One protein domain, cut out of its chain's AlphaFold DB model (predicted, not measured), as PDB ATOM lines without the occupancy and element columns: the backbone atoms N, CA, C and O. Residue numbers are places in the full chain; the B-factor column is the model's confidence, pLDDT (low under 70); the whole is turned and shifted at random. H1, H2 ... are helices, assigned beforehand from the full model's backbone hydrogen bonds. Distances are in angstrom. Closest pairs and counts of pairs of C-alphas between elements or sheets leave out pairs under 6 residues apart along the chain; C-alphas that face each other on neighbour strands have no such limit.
ATOM      1  N   ILE A 111      56.417 -25.565  23.338       50.62
ATOM      2  CA  ILE A 111      55.400 -24.567  22.968       50.62
ATOM      3  C   ILE A 111      55.343 -23.417  23.985       50.62
ATOM      4  O   ILE A 111      55.279 -22.255  23.594       50.62
ATOM      5  N   ARG A 112      55.425 -23.713  25.291       62.59
ATOM      6  CA  ARG A 112      55.433 -22.675  26.339       62.59
ATOM      7  C   ARG A 112      56.669 -21.780  26.250       62.59
ATOM      8  O   ARG A 112      56.551 -20.581  26.478       62.59
ATOM      9  N   LYS A 113      57.834 -22.342  25.903       60.56
ATOM     10  CA  LYS A 113      59.076 -21.571  25.716       60.56
ATOM     11  C   LYS A 113      58.985 -20.638  24.508       60.56
ATOM     12  O   LYS A 113      59.302 -19.461  24.642       60.56
ATOM     13  N   ILE A 114      58.510 -21.146  23.369       54.28
ATOM     14  CA  ILE A 114      58.330 -20.350  22.143       54.28
ATOM     15  C   ILE A 114      57.324 -19.223  22.383       54.28
ATOM     16  O   ILE A 114      57.602 -18.075  22.044       54.28
ATOM     17  N   PHE A 115      56.181 -19.536  23.003       63.75
ATOM     18  CA  PHE A 115      55.187 -18.535  23.383       63.75
ATOM     19  C   PHE A 115      55.815 -17.441  24.250       63.75
ATOM     20  O   PHE A 115      55.719 -16.271  23.906       63.75
ATOM     21  N   PHE A 116      56.523 -17.815  25.321       77.44
ATOM     22  CA  PHE A 116      57.176 -16.854  26.210       77.44
ATOM     23  C   PHE A 116      58.166 -15.944  25.468       77.44
ATOM     24  O   PHE A 116      58.111 -14.731  25.630       77.44
ATOM     25  N   GLN A 117      59.033 -16.509  24.623       72.62
ATOM     26  CA  GLN A 117      60.014 -15.735  23.856       72.62
ATOM     27  C   GLN A 117      59.363 -14.765  22.866       72.62
ATOM     28  O   GLN A 117      59.840 -13.646  22.715       72.62
ATOM     29  N   ARG A 118      58.288 -15.177  22.182       65.06
ATOM     30  CA  ARG A 118      57.561 -14.298  21.252       65.06
ATOM     31  C   ARG A 118      56.812 -13.191  21.988       65.06
ATOM     32  O   ARG A 118      56.842 -12.053  21.539       65.06
ATOM     33  N   SER A 119      56.192 -13.515  23.120       82.56
ATOM     34  CA  SER A 119      55.520 -12.527  23.965       82.56
ATOM     35  C   SER A 119      56.503 -11.511  24.544       82.56
ATOM     36  O   SER A 119      56.172 -10.337  24.606       82.56
ATOM     37  N   LEU A 120      57.714 -11.935  24.930       86.94
ATOM     38  CA  LEU A 120      58.738 -11.021  25.439       86.94
ATOM     39  C   LEU A 120      59.156  -9.990  24.385       86.94
ATOM     40  O   LEU A 120      59.206  -8.816  24.714       86.94
ATOM     41  N   ARG A 121      59.355 -10.400  23.125       79.19
ATOM     42  CA  ARG A 121      59.667  -9.458  22.033       79.19
ATOM     43  C   ARG A 121      58.564  -8.422  21.824       79.19
ATOM     44  O   ARG A 121      58.854  -7.245  21.701       79.19
ATOM     45  N   ALA A 122      57.302  -8.850  21.855       82.56
ATOM     46  CA  ALA A 122      56.178  -7.917  21.767       82.56
ATOM     47  C   ALA A 122      56.149  -6.934  22.954       82.56
ATOM     48  O   ALA A 122      55.782  -5.779  22.795       82.56
ATOM     49  N   ILE A 123      56.549  -7.375  24.152       92.62
ATOM     50  CA  ILE A 123      56.669  -6.493  25.321       92.62
ATOM     51  C   ILE A 123      57.849  -5.526  25.161       92.62
ATOM     52  O   ILE A 123      57.707  -4.363  25.515       92.62
ATOM     53  N   GLU A 124      58.986  -5.978  24.627       87.25
ATOM     54  CA  GLU A 124      60.140  -5.123  24.313       87.25
ATOM     55  C   GLU A 124      59.768  -4.040  23.286       87.25
ATOM     56  O   GLU A 124      60.160  -2.892  23.453       87.25
ATOM     57  N   GLU A 125      58.943  -4.365  22.287       85.12
ATOM     58  CA  GLU A 125      58.374  -3.375  21.360       85.12
ATOM     59  C   GLU A 125      57.457  -2.377  22.084       85.12
ATOM     60  O   GLU A 125      57.557  -1.178  21.866       85.12
ATOM     61  N   LEU A 126      56.603  -2.827  23.010       90.88
ATOM     62  CA  LEU A 126      55.766  -1.910  23.798       90.88
ATOM     63  C   LEU A 126      56.575  -1.000  24.732       90.88
ATOM     64  O   LEU A 126      56.082   0.057  25.112       90.88
ATOM     65  N   GLN A 127      57.797  -1.374  25.114       91.50
ATOM     66  CA  GLN A 127      58.670  -0.515  25.923       91.50
ATOM     67  C   GLN A 127      59.209   0.691  25.152       91.50
ATOM     68  O   GLN A 127      59.747   1.597  25.783       91.50
ATOM     69  N   THR A 128      59.079   0.721  23.823       91.75
ATOM     70  CA  THR A 128      59.502   1.876  23.024       91.75
ATOM     71  C   THR A 128      58.446   2.973  22.948       91.75
ATOM     72  O   THR A 128      58.741   4.026  22.393       91.75
ATOM     73  N   LEU A 129      57.241   2.726  23.476       92.25
ATOM     74  CA  LEU A 129      56.182   3.726  23.566       92.25
ATOM     75  C   LEU A 129      56.629   4.931  24.400       92.25
ATOM     76  O   LEU A 129      57.461   4.813  25.305       92.25
ATOM     77  N   ASP A 130      56.019   6.082  24.137       92.19
ATOM     78  CA  ASP A 130      56.278   7.296  24.904       92.19
ATOM     79  C   ASP A 130      55.945   7.137  26.407       92.19
ATOM     80  O   ASP A 130      55.050   6.383  26.808       92.19
ATOM     81  N   GLU A 131      56.662   7.877  27.264       89.69
ATOM     82  CA  GLU A 131      56.527   7.759  28.725       89.69
ATOM     83  C   GLU A 131      55.109   8.047  29.229       89.69
ATOM     84  O   GLU A 131      54.699   7.475  30.240       89.69
ATOM     85  N   ARG A 132      54.337   8.894  28.535       89.62
ATOM     86  CA  ARG A 132      52.957   9.188  28.928       89.62
ATOM     87  C   ARG A 132      52.059   7.983  28.655       89.62
ATOM     88  O   ARG A 132      51.314   7.596  29.551       89.62
ATOM     89  N   SER A 133      52.164   7.356  27.484       89.62
ATOM     90  CA  SER A 133      51.431   6.118  27.172       89.62
ATOM     91  C   SER A 133      51.762   4.990  28.155       89.62
ATOM     92  O   SER A 133      50.870   4.263  28.602       89.62
ATOM     93  N   LEU A 134      53.036   4.854  28.540       89.25
ATOM     94  CA  LEU A 134      53.460   3.878  29.548       89.25
ATOM     95  C   LEU A 134      52.933   4.221  30.948       89.25
ATOM     96  O   LEU A 134      52.475   3.319  31.652       89.25
ATOM     97  N   ALA A 135      52.951   5.499  31.340       85.75
ATOM     98  CA  ALA A 135      52.399   5.964  32.612       85.75
ATOM     99  C   ALA A 135      50.893   5.675  32.713       85.75
ATOM    100  O   ALA A 135      50.449   5.080  33.693       85.75
ATOM    101  N   GLU A 136      50.124   5.994  31.669       83.75
ATOM    102  CA  GLU A 136      48.691   5.680  31.592       83.75
ATOM    103  C   GLU A 136      48.439   4.160  31.666       83.75
ATOM    104  O   GLU A 136      47.478   3.700  32.287       83.75
ATOM    105  N   ALA A 137      49.318   3.342  31.074       84.81
ATOM    106  CA  ALA A 137      49.177   1.891  31.103       84.81
ATOM    107  C   ALA A 137      49.404   1.281  32.498       84.81
ATOM    108  O   ALA A 137      48.657   0.378  32.889       84.81
ATOM    109  N   VAL A 138      50.402   1.749  33.257       88.12
ATOM    110  CA  VAL A 138      50.749   1.178  34.577       88.12
ATOM    111  C   VAL A 138      49.743   1.508  35.681       88.12
ATOM    112  O   VAL A 138      49.748   0.849  36.720       88.12
ATOM    113  N   GLU A 139      48.842   2.467  35.462       82.25
ATOM    114  CA  GLU A 139      47.720   2.750  36.369       82.25
ATOM    115  C   GLU A 139      46.664   1.631  36.387       82.25
ATOM    116  O   GLU A 139      45.797   1.581  37.265       82.25
ATOM    117  N   ALA A 140      46.718   0.709  35.422       77.25
ATOM    118  CA  ALA A 140      45.750  -0.363  35.310       77.25
ATOM    119  C   ALA A 140      45.826  -1.353  36.499       77.25
ATOM    120  O   ALA A 140      46.904  -1.692  36.983       77.25
ATOM    121  N   PRO A 141      44.688  -1.920  36.942       68.44
ATOM    122  CA  PRO A 141      44.607  -2.670  38.202       68.44
ATOM    123  C   PRO A 141      45.273  -4.058  38.181       68.44
ATOM    124  O   PRO A 141      45.327  -4.724  39.215       68.44
ATOM    125  N   THR A 142      45.721  -4.548  37.018       73.62
ATOM    126  CA  THR A 142      46.366  -5.866  36.863       73.62
ATOM    127  C   THR A 142      47.403  -5.845  35.742       73.62
ATOM    128  O   THR A 142      47.203  -5.140  34.757       73.62
ATOM    129  N   ASP A 143      48.424  -6.707  35.807       82.06
ATOM    130  CA  ASP A 143      49.467  -6.827  34.769       82.06
ATOM    131  C   ASP A 143      48.898  -7.069  33.362       82.06
ATOM    132  O   ASP A 143      49.363  -6.506  32.375       82.06
ATOM    133  N   PHE A 144      47.838  -7.877  33.249       80.19
ATOM    134  CA  PHE A 144      47.155  -8.075  31.969       80.19
ATOM    135  C   PHE A 144      46.500  -6.787  31.469       80.19
ATOM    136  O   PHE A 144      46.503  -6.529  30.268       80.19
ATOM    137  N   SER A 145      45.936  -5.988  32.375       78.69
ATOM    138  CA  SER A 145      45.327  -4.707  32.015       78.69
ATOM    139  C   SER A 145      46.381  -3.668  31.643       78.69
ATOM    140  O   SER A 145      46.107  -2.879  30.751       78.69
ATOM    141  N   VAL A 146      47.587  -3.721  32.222       87.12
ATOM    142  CA  VAL A 146      48.722  -2.887  31.787       87.12
ATOM    143  C   VAL A 146      49.036  -3.148  30.316       87.12
ATOM    144  O   VAL A 146      49.096  -2.215  29.521       87.12
ATOM    145  N   LEU A 147      49.147  -4.421  29.918       92.06
ATOM    146  CA  LEU A 147      49.405  -4.783  28.520       92.06
ATOM    147  C   LEU A 147      48.274  -4.334  27.588       92.06
ATOM    148  O   LEU A 147      48.540  -3.786  26.523       92.06
ATOM    149  N   VAL A 148      47.011  -4.536  27.981       89.81
ATOM    150  CA  VAL A 148      45.861  -4.089  27.177       89.81
ATOM    151  C   VAL A 148      45.835  -2.567  27.045       89.81
ATOM    152  O   VAL A 148      45.577  -2.074  25.953       89.81
ATOM    153  N   SER A 149      46.123  -1.826  28.117       88.06
ATOM    154  CA  SER A 149      46.188  -0.364  28.088       88.06
ATOM    155  C   SER A 149      47.327   0.143  27.205       88.06
ATOM    156  O   SER A 149      47.086   1.012  26.373       88.06
ATOM    157  N   ALA A 150      48.525  -0.442  27.295       92.94
ATOM    158  CA  ALA A 150      49.651  -0.086  26.426       92.94
ATOM    159  C   ALA A 150      49.319  -0.316  24.941       92.94
ATOM    160  O   ALA A 150      49.566   0.544  24.094       92.94
ATOM    161  N   LEU A 151      48.658  -1.441  24.635       92.38
ATOM    162  CA  LEU A 151      48.193  -1.786  23.288       92.38
ATOM    163  C   LEU A 151      47.111  -0.849  22.736       92.38
ATOM    164  O   LEU A 151      46.788  -0.962  21.559       92.38
ATOM    165  N   LYS A 152      46.512   0.029  23.549       89.50
ATOM    166  CA  LYS A 152      45.526   1.016  23.082       89.50
ATOM    167  C   LYS A 152      46.152   2.311  22.581       89.50
ATOM    168  O   LYS A 152      45.433   3.081  21.946       89.50
ATOM    169  N   SER A 153      47.423   2.567  22.888       90.50
ATOM    170  CA  SER A 153      48.123   3.737  22.356       90.50
ATOM    171  C   SER A 153      48.076   3.712  20.826       90.50
ATOM    172  O   SER A 153      48.158   2.644  20.209       90.50
ATOM    173  N   GLU A 154      47.900   4.876  20.197       86.88
ATOM    174  CA  GLU A 154      47.797   4.928  18.732       86.88
ATOM    175  C   GLU A 154      49.102   4.461  18.075       86.88
ATOM    176  O   GLU A 154      49.058   3.799  17.045       86.88
ATOM    177  N   GLU A 155      50.245   4.705  18.719       87.81
ATOM    178  CA  GLU A 155      51.551   4.202  18.292       87.81
ATOM    179  C   GLU A 155      51.595   2.662  18.257       87.81
ATOM    180  O   GLU A 155      51.900   2.076  17.213       87.81
ATOM    181  N   ALA A 156      51.206   1.984  19.347       87.69
ATOM    182  CA  ALA A 156      51.153   0.520  19.366       87.69
ATOM    183  C   ALA A 156      50.132  -0.020  18.355       87.69
ATOM    184  O   ALA A 156      50.411  -0.974  17.624       87.69
ATOM    185  N   LEU A 157      48.946   0.592  18.281       87.12
ATOM    186  CA  LEU A 157      47.908   0.167  17.343       87.12
ATOM    187  C   LEU A 157      48.335   0.346  15.889       87.12
ATOM    188  O   LEU A 157      48.008  -0.520  15.081       87.12
ATOM    189  N   ALA A 158      49.055   1.413  15.544       84.81
ATOM    190  CA  ALA A 158      49.559   1.638  14.193       84.81
ATOM    191  C   ALA A 158      50.524   0.521  13.768       84.81
ATOM    192  O   ALA A 158      50.349  -0.065  12.695       84.81
ATOM    193  N   SER A 159      51.471   0.160  14.641       79.62
ATOM    194  CA  SER A 159      52.428  -0.927  14.396       79.62
ATOM    195  C   SER A 159      51.734  -2.280  14.175       79.62
ATOM    196  O   SER A 159      52.027  -3.013  13.224       79.62
ATOM    197  N   ILE A 160      50.732  -2.597  15.001       80.38
ATOM    198  CA  ILE A 160      50.022  -3.878  14.911       80.38
ATOM    199  C   ILE A 160      49.065  -3.893  13.711       80.38
ATOM    200  O   ILE A 160      48.980  -4.906  13.016       80.38
ATOM    201  N   ARG A 161      48.378  -2.780  13.414       80.38
ATOM    202  CA  ARG A 161      47.448  -2.667  12.273       80.38
ATOM    203  C   ARG A 161      48.122  -2.890  10.925       80.38
ATOM    204  O   ARG A 161      47.461  -3.393  10.021       80.38
ATOM    205  N   ALA A 162      49.412  -2.574  10.809       75.56
ATOM    206  CA  ALA A 162      50.192  -2.855   9.604       75.56
ATOM    207  C   ALA A 162      50.200  -4.352   9.233       75.56
ATOM    208  O   ALA A 162      50.306  -4.695   8.059       75.56
ATOM    209  N   HIS A 163      50.041  -5.238  10.221       74.25
ATOM    210  CA  HIS A 163      50.059  -6.691  10.042       74.25
ATOM    211  C   HIS A 163      48.711  -7.356  10.365       74.25
ATOM    212  O   HIS A 163      48.443  -8.470   9.921       74.25
ATOM    213  N   ASP A 164      47.855  -6.676  11.128       78.88
ATOM    214  CA  ASP A 164      46.510  -7.106  11.490       78.88
ATOM    215  C   ASP A 164      45.544  -5.904  11.516       78.88
ATOM    216  O   ASP A 164      45.365  -5.274  12.566       78.88
ATOM    217  N   PRO A 165      44.847  -5.606  10.402       80.94
ATOM    218  CA  PRO A 165      43.923  -4.473  10.316       80.94
ATOM    219  C   PRO A 165      42.826  -4.460  11.396       80.94
ATOM    220  O   PRO A 165      42.329  -3.397  11.772       80.94
ATOM    221  N   LEU A 166      42.458  -5.628  11.938       85.06
ATOM    222  CA  LEU A 166      41.414  -5.766  12.958       85.06
ATOM    223  C   LEU A 166      41.948  -5.677  14.396       85.06
ATOM    224  O   LEU A 166      41.154  -5.726  15.340       85.06
ATOM    225  N   ALA A 167      43.256  -5.508  14.599       81.75
ATOM    226  CA  ALA A 167      43.870  -5.475  15.927       81.75
ATOM    227  C   ALA A 167      43.239  -4.425  16.850       81.75
ATOM    228  O   ALA A 167      42.887  -4.725  17.990       81.75
ATOM    229  N   GLY A 168      42.992  -3.217  16.333       85.00
ATOM    230  CA  GLY A 168      42.330  -2.162  17.102       85.00
ATOM    231  C   GLY A 168      40.923  -2.552  17.561       85.00
ATOM    232  O   GLY A 168      40.549  -2.278  18.699       85.00
ATOM    233  N   ALA A 169      40.153  -3.239  16.713       86.94
ATOM    234  CA  ALA A 169      38.826  -3.725  17.081       86.94
ATOM    235  C   ALA A 169      38.899  -4.819  18.158       86.94
ATOM    236  O   ALA A 169      38.119  -4.789  19.109       86.94
ATOM    237  N   ARG A 170      39.872  -5.737  18.069       85.06
ATOM    238  CA  ARG A 170      40.087  -6.785  19.082       85.06
ATOM    239  C   ARG A 170      40.469  -6.212  20.444       85.06
ATOM    240  O   ARG A 170      39.900  -6.634  21.450       85.06
ATOM    241  N   VAL A 171      41.397  -5.252  20.482       89.50
ATOM    242  CA  VAL A 171      41.827  -4.596  21.730       89.50
ATOM    243  C   VAL A 171      40.645  -3.877  22.384       89.50
ATOM    244  O   VAL A 171      40.380  -4.092  23.568       89.50
ATOM    245  N   ARG A 172      39.865  -3.112  21.604       86.94
ATOM    246  CA  ARG A 172      38.632  -2.476  22.099       86.94
ATOM    247  C   ARG A 172      37.625  -3.499  22.618       86.94
ATOM    248  O   ARG A 172      37.065  -3.304  23.691       86.94
ATOM    249  N   GLY A 173      37.420  -4.600  21.896       88.50
ATOM    250  CA  GLY A 173      36.508  -5.669  22.305       88.50
ATOM    251  C   GLY A 173      36.919  -6.332  23.623       88.50
ATOM    252  O   GLY A 173      36.070  -6.582  24.477       88.50
ATOM    253  N   LEU A 174      38.217  -6.572  23.831       86.50
ATOM    254  CA  LEU A 174      38.735  -7.136  25.079       86.50
ATOM    255  C   LEU A 174      38.503  -6.193  26.267       86.50
ATOM    256  O   LEU A 174      38.072  -6.633  27.334       86.50
ATOM    257  N   GLU A 175      38.752  -4.898  26.077       84.81
ATOM    258  CA  GLU A 175      38.491  -3.895  27.107       84.81
ATOM    259  C   GLU A 175      36.993  -3.751  27.398       84.81
ATOM    260  O   GLU A 175      36.606  -3.709  28.566       84.81
ATOM    261  N   ALA A 176      36.147  -3.718  26.366       87.31
ATOM    262  CA  ALA A 176      34.696  -3.641  26.519       87.31
ATOM    263  C   ALA A 176      34.165  -4.826  27.336       87.31
ATOM    264  O   ALA A 176      33.455  -4.632  28.319       87.31
ATOM    265  N   LYS A 177      34.607  -6.049  27.017       87.56
ATOM    266  CA  LYS A 177      34.280  -7.255  27.792       87.56
ATOM    267  C   LYS A 177      34.732  -7.154  29.252       87.56
ATOM    268  O   LYS A 177      33.984  -7.521  30.156       87.56
ATOM    269  N   ARG A 178      35.932  -6.624  29.510       84.19
ATOM    270  CA  ARG A 178      36.408  -6.386  30.882       84.19
ATOM    271  C   ARG A 178      35.490  -5.411  31.626       84.19
ATOM    272  O   ARG A 178      35.041  -5.736  32.720       84.19
ATOM    273  N   LYS A 179      35.181  -4.264  31.016       85.25
ATOM    274  CA  LYS A 179      34.311  -3.232  31.601       85.25
ATOM    275  C   LYS A 179      32.909  -3.757  31.892       85.25
ATOM    276  O   LYS A 179      32.389  -3.481  32.963       85.25
ATOM    277  N   LEU A 180      32.336  -4.565  30.999       89.56
ATOM    278  CA  LEU A 180      31.029  -5.191  31.215       89.56
ATOM    279  C   LEU A 180      31.018  -6.101  32.454       89.56
ATOM    280  O   LEU A 180      30.085  -6.050  33.247       89.56
ATOM    281  N   ILE A 181      32.059  -6.918  32.651       86.88
ATOM    282  CA  ILE A 181      32.166  -7.806  33.825       86.88
ATOM    283  C   ILE A 181      32.417  -7.033  35.128       86.88
ATOM    284  O   ILE A 181      32.013  -7.491  36.199       86.88
ATOM    285  N   GLU A 182      33.146  -5.919  35.054       83.00
ATOM    286  CA  GLU A 182      33.491  -5.079  36.207       83.00
ATOM    287  C   GLU A 182      32.402  -4.051  36.559       83.00
ATOM    288  O   GLU A 182      32.404  -3.529  37.673       83.00
ATOM    289  N   GLY A 183      31.476  -3.773  35.638       81.62
ATOM    290  CA  GLY A 183      30.396  -2.808  35.818       81.62
ATOM    291  C   GLY A 183      29.459  -3.160  36.972       81.62
ATOM    292  O   GLY A 183      29.318  -4.326  37.347       81.62
TER     293      GLY A 183
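This is residues 111 to 183 of the 292 residues of an uncharacterized protein of Bryobacteraceae bacterium (UniProt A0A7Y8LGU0). Look first for two long helices, H1 and H5, at different sides of a group of three short ones; H1 sticks out from that group as an arm with residues 111 to 122, and H5 passes H3 at a steep tilt. In the group, H2 and H3 fold back on each other as a helical hairpin, with H3 nearest the middle of the whole, while H4 makes a corner with the beginning of H5. The helices have few contacts with one another. You have 73 printed residues, with five named helices in the order H1, H2, H3, H4, H5 and no named strand, and the class is all helix. The whole is compact, with a radius of gyration of the C-alphas of 12.7 A and spans of 35 by 30 by 25 A.

Find C-alpha 111 at (55.400, -24.567, 22.968); from there H1, residues 111 to 126, runs 22.7 A to C-alpha 126 at (55.766, -1.910, 23.798). H5, residues 167 to 182, is equally long in residues and measures 22.8 A, ending at C-alpha 182 at (33.491, -5.079, 36.207). Between these two, look for H2 at residues 131 to 138, 10.5 A long, H3 at residues 143 to 150, 10.7 A, and H4 at residues 154 to 161, 10.0 A.

Begin at the end of H1, where the C-alpha of Leu 126 is 6.9 A from that of Ala 150 in H3 and 6.8 A from that of Ala 156 in H4. These are the closest C-alphas of each pair, and H1 is close but not clearly touching to both helices. H1 touches no helix, and it is apart from H5. H2 and H3 touch as a hairpin, their closest C-alphas those of Ala 137 and Ser 149 at 4.8 A; they run opposite ways at a shallow tilt of 34 degrees, only just short of steep. H3 and H4 are close but not clearly touching and about perpendicular, at 85 degrees, with the C-alphas of Ala 150 and Ala 156 closest at 7.2 A. H5 touches H4 with residues 167 to 168 alone; the closest C-alphas are those of Arg 161 and Ala 167, 5.8 A apart, at a steep tilt of 63 degrees, opposite ways. H5 and H3 are close but not clearly touching, with the C-alphas of Val 148 and Val 171 closest at 6.8 A. In H1, H2, H3, H4 and H5, every O i to N i+4 pair is within hydrogen-bond range.

Look to Lys 113 and Gly 183 for the two C-alphas farthest apart, 35.7 A. The printed part has no cut, and its four links between helices are tight. Without residues 111 to 122, which stand free, the body spans 31 by 25 by 15 A. The mean pLDDT of the printed part is 83.0; look for values under 70 at residues 111 to 115, residue 118 and residue 141.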